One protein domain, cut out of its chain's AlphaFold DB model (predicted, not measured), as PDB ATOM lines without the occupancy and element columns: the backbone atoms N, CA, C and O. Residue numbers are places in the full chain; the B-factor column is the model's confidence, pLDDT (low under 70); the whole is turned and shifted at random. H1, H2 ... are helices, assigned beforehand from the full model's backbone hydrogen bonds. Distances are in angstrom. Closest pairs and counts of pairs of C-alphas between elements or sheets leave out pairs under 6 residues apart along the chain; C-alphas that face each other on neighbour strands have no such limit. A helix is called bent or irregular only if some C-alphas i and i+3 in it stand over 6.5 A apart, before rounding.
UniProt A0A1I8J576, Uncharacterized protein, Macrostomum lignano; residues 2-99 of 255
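What this domain is: This is residues 2 to 99 of the 255 residues of an uncharacterized protein of Macrostomum lignano (UniProt A0A1I8J576). A three-helix up-and-down bundle, H2, H3 and H4, makes the middle, with H1 packed steeply on H2 at one end and the first arm of the bent helix H5 folded back along H4 at the other. The second arm of H5, residues 92 to 99, sticks out past the body. The helix packing is part aligned and part crossed: of the four pairs of helices that touch and have a tilt, two are at a shallow tilt. The printed part has 98 residues with five named helices, H1 to H5 in order along the chain, and no named strand, and its class is all helix. It is compact, with a radius of gyration of the C-alphas of 14.3 A and spans of 39 by 33 by 19 A.

Where its parts are: H1 covers residues 2 to 13, 16.6 A from first to last C-alpha, and begins at C-alpha 2 at (-53.147, 29.846, 7.942). H2 covers residues 17 to 29, 18.8 A long. H3, residues 39 to 53, measures 20.3 A. H4 covers residues 56 to 68, 18.3 A long, and begins at C-alpha 56 at (-25.192, 30.076, 9.420). H5, residues 77 to 99, was assigned as one helix by its hydrogen bonds but is bent: C-alphas 89 and 92 are 6.6 A apart. Its arms are H5a, residues 77 to 89, 18.1 A, and H5b, residues 92 to 99, 10.1 A, which ends at C-alpha 99 at (-17.401, 14.085, 12.763).

How they stand to each other: H2, H3 and H4 form the bundle, up and down, each running against the one before it. H2 and H3 are a helical hairpin and touch at a shallow tilt of 16 degrees, the closest C-alphas being those of Ser 24 and Ser 42, 4.3 A apart. H3 and H4, also a hairpin, touch at a steep tilt of 41 degrees, closest at the C-alphas of Leu 46 and Ser 58, 5.0 A. H2 and H4 are close but not clearly touching, with the C-alphas of Phe 21 and Ser 58 closest at 6.4 A. Residues 8 to 13 of H1 touch residues 18 to 23 of H2, opposite ways at a steep tilt of 55 degrees; the C-alphas of Ala 12 and Lys 20 are closest at 4.4 A. H4 and H5a are a hairpin and touch at a shallow tilt of 28 degrees, closest at the C-alphas of Ala 63 and Ser 80, 4.4 A. H5a and H5b stand at a shallow tilt of 34 degrees, only just short of steep. H5b touches no helix, and H1 is apart from H3 and H4. In H1, H2, H3, H4, H5a and H5b every O i to N i+4 pair is within hydrogen-bond range.

The domain as a whole: The two C-alphas farthest apart are those of Asp 34 and Asp 96, 43.1 A. The printed part has no cut and no long link. The mean pLDDT of the printed part is 89.8; residues 33 to 34 and 96 to 99 are under 70.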
ATOM      1  N   ASP A   2     -53.137  28.686   7.030       71.00
ATOM      2  CA  ASP A   2     -53.147  29.846   7.942       71.00
ATOM      3  C   ASP A   2     -52.771  29.539   9.401       71.00
ATOM      4  O   ASP A   2     -52.001  30.283  10.004       71.00
ATOM      5  N   GLN A   3     -53.212  28.408   9.967       82.25
ATOM      6  CA  GLN A   3     -52.813  28.017  11.332       82.25
ATOM      7  C   GLN A   3     -51.306  27.737  11.445       82.25
ATOM      8  O   GLN A   3     -50.665  28.144  12.412       82.25
ATOM      9  N   SER A   4     -50.719  27.078  10.444       84.44
ATOM     10  CA  SER A   4     -49.286  26.768  10.422       84.44
ATOM     11  C   SER A   4     -48.434  28.032  10.274       84.44
ATOM     12  O   SER A   4     -47.418  28.164  10.951       84.44
ATOM     13  N   ALA A   5     -48.867  28.983   9.440       83.44
ATOM     14  CA  ALA A   5     -48.194  30.272   9.281       83.44
ATOM     15  C   ALA A   5     -48.260  31.117  10.566       83.44
ATOM     16  O   ALA A   5     -47.256  31.704  10.972       83.44
ATOM     17  N   ALA A   6     -49.407  31.124  11.254       87.25
ATOM     18  CA  ALA A   6     -49.561  31.808  12.536       87.25
ATOM     19  C   ALA A   6     -48.641  31.223  13.622       87.25
ATOM     20  O   ALA A   6     -47.977  31.975  14.337       87.25
ATOM     21  N   LEU A   7     -48.549  29.892  13.712       91.38
ATOM     22  CA  LEU A   7     -47.633  29.219  14.639       91.38
ATOM     23  C   LEU A   7     -46.167  29.517  14.311       91.38
ATOM     24  O   LEU A   7     -45.392  29.805  15.219       91.38
ATOM     25  N   LEU A   8     -45.793  29.517  13.028       91.62
ATOM     26  CA  LEU A   8     -44.438  29.863  12.602       91.62
ATOM     27  C   LEU A   8     -44.065  31.296  13.002       91.62
ATOM     28  O   LEU A   8     -42.985  31.513  13.556       91.62
ATOM     29  N   ASN A   9     -44.969  32.253  12.770       90.06
ATOM     30  CA  ASN A   9     -44.793  33.645  13.185       90.06
ATOM     31  C   ASN A   9     -44.608  33.746  14.703       90.06
ATOM     32  O   ASN A   9     -43.659  34.377  15.167       90.06
ATOM     33  N   ALA A  10     -45.457  33.071  15.482       93.50
ATOM     34  CA  ALA A  10     -45.334  33.041  16.935       93.50
ATOM     35  C   ALA A  10     -43.981  32.458  17.383       93.50
ATOM     36  O   ALA A  10     -43.289  33.065  18.201       93.50
ATOM     37  N   SER A  11     -43.547  31.331  16.811       94.69
ATOM     38  CA  SER A  11     -42.251  30.720  17.126       94.69
ATOM     39  C   SER A  11     -41.065  31.616  16.751       94.69
ATOM     40  O   SER A  11     -40.099  31.702  17.513       94.69
ATOM     41  N   ALA A  12     -41.126  32.308  15.612       92.81
ATOM     42  CA  ALA A  12     -40.097  33.260  15.206       92.81
ATOM     43  C   ALA A  12     -40.009  34.451  16.181       92.81
ATOM     44  O   ALA A  12     -38.901  34.833  16.575       92.81
ATOM     45  N   CYS A  13     -41.155  34.981  16.630       90.62
ATOM     46  CA  CYS A  13     -41.240  36.039  17.645       90.62
ATOM     47  C   CYS A  13     -40.689  35.595  19.006       90.62
ATOM     48  O   CYS A  13     -40.005  36.366  19.675       90.62
ATOM     49  N   LEU A  14     -40.911  34.334  19.389       93.62
ATOM     50  CA  LEU A  14     -40.348  33.737  20.606       93.62
ATOM     51  C   LEU A  14     -38.827  33.503  20.528       93.62
ATOM     52  O   LEU A  14     -38.209  33.121  21.517       93.62
ATOM     53  N   GLY A  15     -38.198  33.770  19.379       90.62
ATOM     54  CA  GLY A  15     -36.748  33.702  19.212       90.62
ATOM     55  C   GLY A  15     -36.228  32.359  18.702       90.62
ATOM     56  O   GLY A  15     -35.016  32.151  18.715       90.62
ATOM     57  N   HIS A  16     -37.091  31.461  18.214       95.12
ATOM     58  CA  HIS A  16     -36.628  30.223  17.588       95.12
ATOM     59  C   HIS A  16     -35.934  30.513  16.248       95.12
ATOM     60  O   HIS A  16     -36.556  30.944  15.275       95.12
ATOM     61  N   CYS A  17     -34.633  30.235  16.190       94.94
ATOM     62  CA  CYS A  17     -33.753  30.586  15.074       94.94
ATOM     63  C   CYS A  17     -34.165  29.917  13.748       94.94
ATOM     64  O   CYS A  17     -34.234  30.580  12.712       94.94
ATOM     65  N   SER A  18     -34.509  28.625  13.773       94.62
ATOM     66  CA  SER A  18     -34.943  27.886  12.576       94.62
ATOM     67  C   SER A  18     -36.298  28.374  12.060       94.62
ATOM     68  O   SER A  18     -36.475  28.547  10.856       94.62
ATOM     69  N   ALA A  19     -37.231  28.673  12.973       95.06
ATOM     70  CA  ALA A  19     -38.530  29.254  12.630       95.06
ATOM     71  C   ALA A  19     -38.360  30.632  11.975       95.06
ATOM     72  O   ALA A  19     -38.978  30.918  10.954       95.06
ATOM     73  N   LYS A  20     -37.457  31.458  12.512       95.25
ATOM     74  CA  LYS A  20     -37.122  32.773  11.958       95.25
ATOM     75  C   LYS A  20     -36.508  32.692  10.563       95.25
ATOM     76  O   LYS A  20     -36.887  33.465   9.689       95.25
ATOM     77  N   PHE A  21     -35.592  31.750  10.340       96.38
ATOM     78  CA  PHE A  21     -35.026  31.515   9.012       96.38
ATOM     79  C   PHE A  21     -36.107  31.078   8.014       96.38
ATOM     80  O   PHE A  21     -36.220  31.672   6.943       96.38
ATOM     81  N   LEU A  22     -36.955  30.113   8.383       95.12
ATOM     82  CA  LEU A  22     -38.054  29.668   7.524       95.12
ATOM     83  C   LEU A  22     -39.029  30.811   7.208       95.12
ATOM     84  O   LEU A  22     -39.386  31.005   6.047       95.12
ATOM     85  N   LEU A  23     -39.398  31.612   8.209       93.69
ATOM     86  CA  LEU A  23     -40.239  32.791   8.016       93.69
ATOM     87  C   LEU A  23     -39.598  33.791   7.043       93.69
ATOM     88  O   LEU A  23     -40.258  34.254   6.116       93.69
ATOM     89  N   SER A  24     -38.300  34.068   7.188       94.31
ATOM     90  CA  SER A  24     -37.584  34.968   6.277       94.31
ATOM     91  C   SER A  24     -37.597  34.476   4.823       94.31
ATOM     92  O   SER A  24     -37.724  35.291   3.905       94.31
ATOM     93  N   ALA A  25     -37.526  33.158   4.603       93.69
ATOM     94  CA  ALA A  25     -37.634  32.565   3.276       93.69
ATOM     95  C   ALA A  25     -39.058  32.713   2.718       93.69
ATOM     96  O   ALA A  25     -39.224  33.139   1.578       93.69
ATOM     97  N   MET A  26     -40.087  32.446   3.528       92.31
ATOM     98  CA  MET A  26     -41.482  32.631   3.110       92.31
ATOM     99  C   MET A  26     -41.781  34.079   2.706       92.31
ATOM    100  O   MET A  26     -42.461  34.289   1.704       92.31
ATOM    101  N   LEU A  27     -41.238  35.058   3.436       92.06
ATOM    102  CA  LEU A  27     -41.373  36.483   3.115       92.06
ATOM    103  C   LEU A  27     -40.624  36.873   1.834       92.06
ATOM    104  O   LEU A  27     -41.140  37.674   1.061       92.06
ATOM    105  N   SER A  28     -39.450  36.284   1.565       92.44
ATOM    106  CA  SER A  28     -38.707  36.547   0.317       92.44
ATOM    107  C   SER A  28     -39.467  36.065  -0.922       92.44
ATOM    108  O   SER A  28     -39.410  36.714  -1.958       92.44
ATOM    109  N   TYR A  29     -40.187  34.943  -0.820       91.06
ATOM    110  CA  TYR A  29     -40.872  34.316  -1.959       91.06
ATOM    111  C   TYR A  29     -42.390  34.550  -1.996       91.06
ATOM    112  O   TYR A  29     -43.058  34.033  -2.887       91.06
ATOM    113  N   GLY A  30     -42.954  35.303  -1.043       89.38
ATOM    114  CA  GLY A  30     -44.395  35.580  -0.990       89.38
ATOM    115  C   GLY A  30     -45.251  34.328  -0.761       89.38
ATOM    116  O   GLY A  30     -46.326  34.196  -1.333       89.38
ATOM    117  N   LEU A  31     -44.766  33.377   0.045       86.56
ATOM    118  CA  LEU A  31     -45.431  32.084   0.278       86.56
ATOM    119  C   LEU A  31     -46.509  32.123   1.378       86.56
ATOM    120  O   LEU A  31     -47.042  31.080   1.755       86.56
ATOM    121  N   GLN A  32     -46.815  33.298   1.934       78.50
ATOM    122  CA  GLN A  32     -47.915  33.474   2.886       78.50
ATOM    123  C   GLN A  32     -49.165  33.944   2.139       78.50
ATOM    124  O   GLN A  32     -49.081  34.867   1.337       78.50
ATOM    125  N   SER A  33     -50.310  33.313   2.425       62.22
ATOM    126  CA  SER A  33     -51.606  33.497   1.745       62.22
ATOM    127  C   SER A  33     -51.989  34.966   1.536       62.22
ATOM    128  O   SER A  33     -52.502  35.311   0.476       62.22
ATOM    129  N   ASP A  34     -51.667  35.815   2.515       68.19
ATOM    130  CA  ASP A  34     -52.123  37.207   2.573       68.19
ATOM    131  C   ASP A  34     -50.986  38.247   2.504       68.19
ATOM    132  O   ASP A  34     -51.229  39.436   2.716       68.19
ATOM    133  N   ARG A  35     -49.731  37.841   2.244       71.00
ATOM    134  CA  ARG A  35     -48.587  38.774   2.176       71.00
ATOM    135  C   ARG A  35     -47.883  38.727   0.826       71.00
ATOM    136  O   ARG A  35     -47.479  37.671   0.349       71.00
ATOM    137  N   HIS A  36     -47.665  39.910   0.252       80.94
ATOM    138  CA  HIS A  36     -46.713  40.088  -0.842       80.94
ATOM    139  C   HIS A  36     -45.272  39.862  -0.362       80.94
ATOM    140  O   HIS A  36     -45.011  39.799   0.839       80.94
ATOM    141  N   MET A  37     -44.339  39.740  -1.311       90.19
ATOM    142  CA  MET A  37     -42.912  39.660  -0.996       90.19
ATOM    143  C   MET A  37     -42.498  40.860  -0.136       90.19
ATOM    144  O   MET A  37     -42.683  42.006  -0.546       90.19
ATOM    145  N   ASP A  38     -41.923  40.584   1.034       92.62
ATOM    146  CA  ASP A  38     -41.409  41.598   1.954       92.62
ATOM    147  C   ASP A  38     -39.925  41.341   2.222       92.62
ATOM    148  O   ASP A  38     -39.510  40.590   3.112       92.62
ATOM    149  N   PHE A  39     -39.103  41.964   1.384       94.50
ATOM    150  CA  PHE A  39     -37.654  41.858   1.465       94.50
ATOM    151  C   PHE A  39     -37.078  42.560   2.693       94.50
ATOM    152  O   PHE A  39     -36.059  42.120   3.229       94.50
ATOM    153  N   THR A  40     -37.717  43.634   3.156       94.12
ATOM    154  CA  THR A  40     -37.239  44.415   4.297       94.12
ATOM    155  C   THR A  40     -37.402  43.618   5.584       94.12
ATOM    156  O   THR A  40     -36.424  43.438   6.314       94.12
ATOM    157  N   GLU A  41     -38.594  43.072   5.833       92.94
ATOM    158  CA  GLU A  41     -38.854  42.205   6.983       92.94
ATOM    159  C   GLU A  41     -38.007  40.927   6.896       92.94
ATOM    160  O   GLU A  41     -37.359  40.545   7.872       92.94
ATOM    161  N   SER A  42     -37.907  40.310   5.712       95.12
ATOM    162  CA  SER A  42     -37.059  39.133   5.501       95.12
ATOM    163  C   SER A  42     -35.593  39.385   5.881       95.12
ATOM    164  O   SER A  42     -35.022  38.637   6.678       95.12
ATOM    165  N   ASN A  43     -34.982  40.451   5.356       95.81
ATOM    166  CA  ASN A  43     -33.575  40.762   5.614       95.81
ATOM    167  C   ASN A  43     -33.335  41.164   7.077       95.81
ATOM    168  O   ASN A  43     -32.306  40.794   7.646       95.81
ATOM    169  N   ALA A  44     -34.296  41.841   7.714       95.12
ATOM    170  CA  ALA A  44     -34.235  42.150   9.140       95.12
ATOM    171  C   ALA A  44     -34.237  40.873   9.999       95.12
ATOM    172  O   ALA A  44     -33.396  40.727  10.888       95.12
ATOM    173  N   LEU A  45     -35.116  39.911   9.692       95.69
ATOM    174  CA  LEU A  45     -35.157  38.620  10.383       95.69
ATOM    175  C   LEU A  45     -33.865  37.826  10.186       95.69
ATOM    176  O   LEU A  45     -33.367  37.238  11.146       95.69
ATOM    177  N   LEU A  46     -33.302  37.817   8.971       96.75
ATOM    178  CA  LEU A  46     -32.015  37.175   8.699       96.75
ATOM    179  C   LEU A  46     -30.905  37.786   9.561       96.75
ATOM    180  O   LEU A  46     -30.196  37.043  10.241       96.75
ATOM    181  N   LEU A  47     -30.791  39.119   9.582       95.31
ATOM    182  CA  LEU A  47     -29.774  39.836  10.352       95.31
ATOM    183  C   LEU A  47     -29.916  39.578  11.855       95.31
ATOM    184  O   LEU A  47     -28.935  39.253  12.523       95.31
ATOM    185  N   GLU A  48     -31.135  39.647  12.388       95.44
ATOM    186  CA  GLU A  48     -31.397  39.354  13.798       95.44
ATOM    187  C   GLU A  48     -30.991  37.915  14.156       95.44
ATOM    188  O   GLU A  48     -30.418  37.662  15.217       95.44
ATOM    189  N   ASN A  49     -31.242  36.967  13.253       95.62
ATOM    190  CA  ASN A  49     -30.883  35.565  13.432       95.62
ATOM    191  C   ASN A  49     -29.356  35.356  13.424       95.62
ATOM    192  O   ASN A  49     -28.830  34.553  14.198       95.62
ATOM    193  N   VAL A  50     -28.616  36.114  12.605       94.56
ATOM    194  CA  VAL A  50     -27.144  36.135  12.664       94.56
ATOM    195  C   VAL A  50     -26.667  36.686  14.009       94.56
ATOM    196  O   VAL A  50     -25.834  36.058  14.659       94.56
ATOM    197  N   LEU A  51     -27.211  37.816  14.464       92.38
ATOM    198  CA  LEU A  51     -26.753  38.483  15.687       92.38
ATOM    199  C   LEU A  51     -27.074  37.690  16.961       92.38
ATOM    200  O   LEU A  51     -26.230  37.587  17.850       92.38
ATOM    201  N   ARG A  52     -28.276  37.112  17.056       91.94
ATOM    202  CA  ARG A  52     -28.738  36.401  18.262       91.94
ATOM    203  C   ARG A  52     -28.324  34.938  18.290       91.94
ATOM    204  O   ARG A  52     -27.912  34.443  19.332       91.94
ATOM    205  N   CYS A  53     -28.457  34.252  17.158       90.44
ATOM    206  CA  CYS A  53     -28.290  32.804  17.085       90.44
ATOM    207  C   CYS A  53     -26.991  32.377  16.404       90.44
ATOM    208  O   CYS A  53     -26.696  31.186  16.354       90.44
ATOM    209  N   ARG A  54     -26.233  33.320  15.823       90.62
ATOM    210  CA  ARG A  54     -25.095  33.012  14.946       90.62
ATOM    211  C   ARG A  54     -25.492  32.016  13.845       90.62
ATOM    212  O   ARG A  54     -24.726  31.102  13.529       90.62
ATOM    213  N   HIS A  55     -26.708  32.168  13.307       92.62
ATOM    214  CA  HIS A  55     -27.329  31.215  12.387       92.62
ATOM    215  C   HIS A  55     -26.663  31.250  11.004       92.62
ATOM    216  O   HIS A  55     -26.711  32.261  10.300       92.62
ATOM    217  N   GLN A  56     -26.058  30.134  10.599       91.12
ATOM    218  CA  GLN A  56     -25.192  30.076   9.420       91.12
ATOM    219  C   GLN A  56     -25.938  30.232   8.099       91.12
ATOM    220  O   GLN A  56     -25.495  30.989   7.242       91.12
ATOM    221  N   LEU A  57     -27.088  29.571   7.942       93.75
ATOM    222  CA  LEU A  57     -27.879  29.687   6.713       93.75
ATOM    223  C   LEU A  57     -28.417  31.107   6.523       93.75
ATOM    224  O   LEU A  57     -28.550  31.565   5.392       93.75
ATOM    225  N   SER A  58     -28.664  31.831   7.621       96.38
ATOM    226  CA  SER A  58     -29.081  33.233   7.542       96.38
ATOM    227  C   SER A  58     -27.941  34.123   7.067       96.38
ATOM    228  O   SER A  58     -28.139  34.974   6.204       96.38
ATOM    229  N   LEU A  59     -26.733  33.896   7.594       96.12
ATOM    230  CA  LEU A  59     -25.534  34.600   7.153       96.12
ATOM    231  C   LEU A  59     -25.202  34.278   5.691       96.12
ATOM    232  O   LEU A  59     -24.855  35.181   4.936       96.12
ATOM    233  N   LEU A  60     -25.368  33.020   5.275       96.00
ATOM    234  CA  LEU A  60     -25.165  32.590   3.895       96.00
ATOM    235  C   LEU A  60     -26.167  33.265   2.953       96.00
ATOM    236  O   LEU A  60     -25.766  33.765   1.908       96.00
ATOM    237  N   ALA A  61     -27.443  33.326   3.341       96.62
ATOM    238  CA  ALA A  61     -28.479  34.013   2.575       96.62
ATOM    239  C   ALA A  61     -28.199  35.519   2.446       96.62
ATOM    240  O   ALA A  61     -28.336  36.079   1.364       96.62
ATOM    241  N   LEU A  62     -27.757  36.191   3.515       96.50
ATOM    242  CA  LEU A  62     -27.344  37.597   3.430       96.50
ATOM    243  C   LEU A  62     -26.116  37.774   2.527       96.50
ATOM    244  O   LEU A  62     -26.074  38.703   1.722       96.50
ATOM    245  N   ALA A  63     -25.135  36.871   2.620       96.94
ATOM    246  CA  ALA A  63     -23.938  36.903   1.786       96.94
ATOM    247  C   ALA A  63     -24.289  36.802   0.298       96.94
ATOM    248  O   ALA A  63     -23.802  37.606  -0.497       96.94
ATOM    249  N   THR A  64     -25.163  35.866  -0.085       96.81
ATOM    250  CA  THR A  64     -25.600  35.705  -1.477       96.81
ATOM    251  C   THR A  64     -26.448  36.881  -1.951       96.81
ATOM    252  O   THR A  64     -26.240  37.359  -3.066       96.81
ATOM    253  N   LYS A  65     -27.341  37.411  -1.107       96.44
ATOM    254  CA  LYS A  65     -28.146  38.595  -1.435       96.44
ATOM    255  C   LYS A  65     -27.275  39.821  -1.719       96.44
ATOM    256  O   LYS A  65     -27.448  40.437  -2.767       96.44
ATOM    257  N   HIS A  66     -26.287  40.117  -0.867       97.44
ATOM    258  CA  HIS A  66     -25.325  41.205  -1.097       97.44
ATOM    259  C   HIS A  66     -24.355  40.932  -2.251       97.44
ATOM    260  O   HIS A  66     -23.905  41.871  -2.901       97.44
ATOM    261  N   TYR A  67     -24.031  39.666  -2.532       97.31
ATOM    262  CA  TYR A  67     -23.218  39.307  -3.696       97.31
ATOM    263  C   TYR A  67     -23.933  39.657  -5.006       97.31
ATOM    264  O   TYR A  67     -23.325  40.215  -5.919       97.31
ATOM    265  N   LEU A  68     -25.224  39.316  -5.083       96.69
ATOM    266  CA  LEU A  68     -26.047  39.474  -6.280       96.69
ATOM    267  C   LEU A  68     -26.720  40.850  -6.383       96.69
ATOM    268  O   LEU A  68     -27.099  41.238  -7.483       96.69
ATOM    269  N   GLY A  69     -26.886  41.576  -5.273       96.00
ATOM    270  CA  GLY A  69     -27.730  42.775  -5.219       96.00
ATOM    271  C   GLY A  69     -29.211  42.441  -5.418       96.00
ATOM    272  O   GLY A  69     -29.872  43.041  -6.261       96.00
ATOM    273  N   SER A  70     -29.700  41.416  -4.715       94.75
ATOM    274  CA  SER A  70     -31.045  40.839  -4.895       94.75
ATOM    275  C   SER A  70     -31.874  40.902  -3.611       94.75
ATOM    276  O   SER A  70     -31.337  41.174  -2.537       94.75
ATOM    277  N   ASP A  71     -33.185  40.664  -3.718       93.00
ATOM    278  CA  ASP A  71     -34.125  40.612  -2.589       93.00
ATOM    279  C   ASP A  71     -34.002  41.825  -1.652       93.00
ATOM    280  O   ASP A  71     -33.869  41.685  -0.435       93.00
ATOM    281  N   GLY A  72     -33.959  43.026  -2.236       90.94
ATOM    282  CA  GLY A  72     -33.858  44.296  -1.513       90.94
ATOM    283  C   GLY A  72     -32.497  44.594  -0.870       90.94
ATOM    284  O   GLY A  72     -32.362  45.633  -0.227       90.94
ATOM    285  N   ALA A  73     -31.492  43.727  -1.022       94.12
ATOM    286  CA  ALA A  73     -30.133  43.991  -0.562       94.12
ATOM    287  C   ALA A  73     -29.320  44.723  -1.638       94.12
ATOM    288  O   ALA A  73     -29.323  44.339  -2.808       94.12
ATOM    289  N   GLU A  74     -28.571  45.750  -1.237       94.81
ATOM    290  CA  GLU A  74     -27.621  46.418  -2.127       94.81
ATOM    291  C   GLU A  74     -26.435  45.499  -2.451       94.81
ATOM    292  O   GLU A  74     -25.942  44.758  -1.588       94.81
ATOM    293  N   ALA A  75     -25.965  45.566  -3.700       97.12
ATOM    294  CA  ALA A  75     -24.785  44.841  -4.146       97.12
ATOM    295  C   ALA A  75     -23.532  45.365  -3.426       97.12
ATOM    296  O   ALA A  75     -23.036  46.451  -3.720       97.12
ATOM    297  N   ASN A  76     -22.983  44.569  -2.510       97.12
ATOM    298  CA  ASN A  76     -21.761  44.886  -1.780       97.12
ATOM    299  C   ASN A  76     -20.875  43.639  -1.684       97.12
ATOM    300  O   ASN A  76     -21.072  42.754  -0.847       97.12
ATOM    301  N   ARG A  77     -19.877  43.574  -2.573       95.62
ATOM    302  CA  ARG A  77     -18.978  42.419  -2.692       95.62
ATOM    303  C   ARG A  77     -18.035  42.278  -1.505       95.62
ATOM    304  O   ARG A  77     -17.733  41.153  -1.132       95.62
ATOM    305  N   GLU A  78     -17.592  43.385  -0.916       96.19
ATOM    306  CA  GLU A  78     -16.694  43.358   0.243       96.19
ATOM    307  C   GLU A  78     -17.415  42.807   1.473       96.19
ATOM    308  O   GLU A  78     -16.917  41.895   2.132       96.19
ATOM    309  N   LEU A  79     -18.635  43.289   1.726       95.38
ATOM    310  CA  LEU A  79     -19.479  42.796   2.811       95.38
ATOM    311  C   LEU A  79     -19.838  41.319   2.617       95.38
ATOM    312  O   LEU A  79     -19.706  40.513   3.536       95.38
ATOM    313  N   SER A  80     -20.251  40.956   1.403       96.62
ATOM    314  CA  SER A  80     -20.556  39.574   1.043       96.62
ATOM    315  C   SER A  80     -19.348  38.650   1.240       96.62
ATOM    316  O   SER A  80     -19.471  37.594   1.864       96.62
ATOM    317  N   LEU A  81     -18.160  39.071   0.793       94.88
ATOM    318  CA  LEU A  81     -16.917  38.329   0.990       94.88
ATOM    319  C   LEU A  81     -16.596  38.157   2.476       94.88
ATOM    320  O   LEU A  81     -16.221  37.060   2.884       94.88
ATOM    321  N   ALA A  82     -16.785  39.193   3.298       94.44
ATOM    322  CA  ALA A  82     -16.586  39.100   4.742       94.44
ATOM    323  C   ALA A  82     -17.520  38.055   5.383       94.44
ATOM    324  O   ALA A  82     -17.084  37.273   6.231       94.44
ATOM    325  N   TYR A  83     -18.781  37.985   4.947       95.12
ATOM    326  CA  TYR A  83     -19.731  36.968   5.410       95.12
ATOM    327  C   TYR A  83     -19.337  35.556   4.966       95.12
ATOM    328  O   TYR A  83     -19.330  34.639   5.791       95.12
ATOM    329  N   PHE A  84     -18.952  35.374   3.700       94.38
ATOM    330  CA  PHE A  84     -18.460  34.086   3.205       94.38
ATOM    331  C   PHE A  84     -17.189  33.639   3.928       94.38
ATOM    332  O   PHE A  84     -17.090  32.477   4.311       94.38
ATOM    333  N   PHE A  85     -16.248  34.550   4.174       91.81
ATOM    334  CA  PHE A  85     -15.021  34.258   4.910       91.81
ATOM    335  C   PHE A  85     -15.313  33.839   6.353       91.81
ATOM    336  O   PHE A  85     -14.734  32.874   6.852       91.81
ATOM    337  N   HIS A  86     -16.257  34.512   7.016       91.12
ATOM    338  CA  HIS A  86     -16.688  34.128   8.358       91.12
ATOM    339  C   HIS A  86     -17.280  32.710   8.390       91.12
ATOM    340  O   HIS A  86     -16.934  31.924   9.272       91.12
ATOM    341  N   LEU A  87     -18.130  32.360   7.417       91.88
ATOM    342  CA  LEU A  87     -18.682  31.007   7.286       91.88
ATOM    343  C   LEU A  87     -17.590  29.974   7.004       91.88
ATOM    344  O   LEU A  87     -17.499  28.976   7.714       91.88
ATOM    345  N   ALA A  88     -16.724  30.244   6.026       88.31
ATOM    346  CA  ALA A  88     -15.664  29.335   5.604       88.31
ATOM    347  C   ALA A  88     -14.713  28.968   6.750       88.31
ATOM    348  O   ALA A  88     -14.273  27.828   6.827       88.31
ATOM    349  N   ARG A  89     -14.440  29.887   7.685       85.81
ATOM    350  CA  ARG A  89     -13.600  29.594   8.859       85.81
ATOM    351  C   ARG A  89     -14.286  28.732   9.914       85.81
ATOM    352  O   ARG A  89     -13.596  28.073  10.683       85.81
ATOM    353  N   ARG A  90     -15.617  28.762   9.980       83.94
ATOM    354  CA  ARG A  90     -16.404  28.113  11.036       83.94
ATOM    355  C   ARG A  90     -16.926  26.736  10.637       83.94
ATOM    356  O   ARG A  90     -16.927  25.825  11.455       83.94
ATOM    357  N   THR A  91     -17.360  26.562   9.392       83.38
ATOM    358  CA  THR A  91     -17.913  25.285   8.911       83.38
ATOM    359  C   THR A  91     -16.963  24.088   9.108       83.38
ATOM    360  O   THR A  91     -17.447  23.030   9.502       83.38
ATOM    361  N   PRO A  92     -15.635  24.202   8.899       75.38
ATOM    362  CA  PRO A  92     -14.709  23.096   9.134       75.38
ATOM    363  C   PRO A  92     -14.620  22.679  10.604       75.38
ATOM    364  O   PRO A  92     -14.667  21.488  10.883       75.38
ATOM    365  N   SER A  93     -14.537  23.633  11.541       74.19
ATOM    366  CA  SER A  93     -14.438  23.304  12.969       74.19
ATOM    367  C   SER A  93     -15.697  22.605  13.470       74.19
ATOM    368  O   SER A  93     -15.606  21.612  14.179       74.19
ATOM    369  N   GLU A  94     -16.874  23.065  13.039       74.88
ATOM    370  CA  GLU A  94     -18.131  22.394  13.379       74.88
ATOM    371  C   GLU A  94     -18.249  21.024  12.722       74.88
ATOM    372  O   GLU A  94     -18.732  20.083  13.341       74.88
ATOM    373  N   LYS A  95     -17.778  20.875  11.480       71.25
ATOM    374  CA  LYS A  95     -17.723  19.567  10.829       71.25
ATOM    375  C   LYS A  95     -16.864  18.585  11.624       71.25
ATOM    376  O   LYS A  95     -17.240  17.424  11.709       71.25
ATOM    377  N   ASP A  96     -15.735  19.026  12.171       66.69
ATOM    378  CA  ASP A  96     -14.853  18.177  12.975       66.69
ATOM    379  C   ASP A  96     -15.487  17.819  14.334       66.69
ATOM    380  O   ASP A  96     -15.373  16.678  14.776       66.69
ATOM    381  N   GLU A  97     -16.224  18.741  14.963       64.25
ATOM    382  CA  GLU A  97     -17.025  18.470  16.173       64.25
ATOM    383  C   GLU A  97     -18.141  17.446  15.907       64.25
ATOM    384  O   GLU A  97     -18.364  16.524  16.694       64.25
ATOM    385  N   LEU A  98     -18.793  17.577  14.750       61.94
ATOM    386  CA  LEU A  98     -19.846  16.698  14.249       61.94
ATOM    387  C   LEU A  98     -19.304  15.411  13.606       61.94
ATOM    388  O   LEU A  98     -20.081  14.520  13.287       61.94
ATOM    389  N   ALA A  99     -17.990  15.264  13.406       54.19
ATOM    390  CA  ALA A  99     -17.401  14.085  12.763       54.19
ATOM    391  C   ALA A  99     -17.551  12.800  13.600       54.19
ATOM    392  O   ALA A  99     -17.336  11.704  13.079       54.19
TER     393      ALA A  99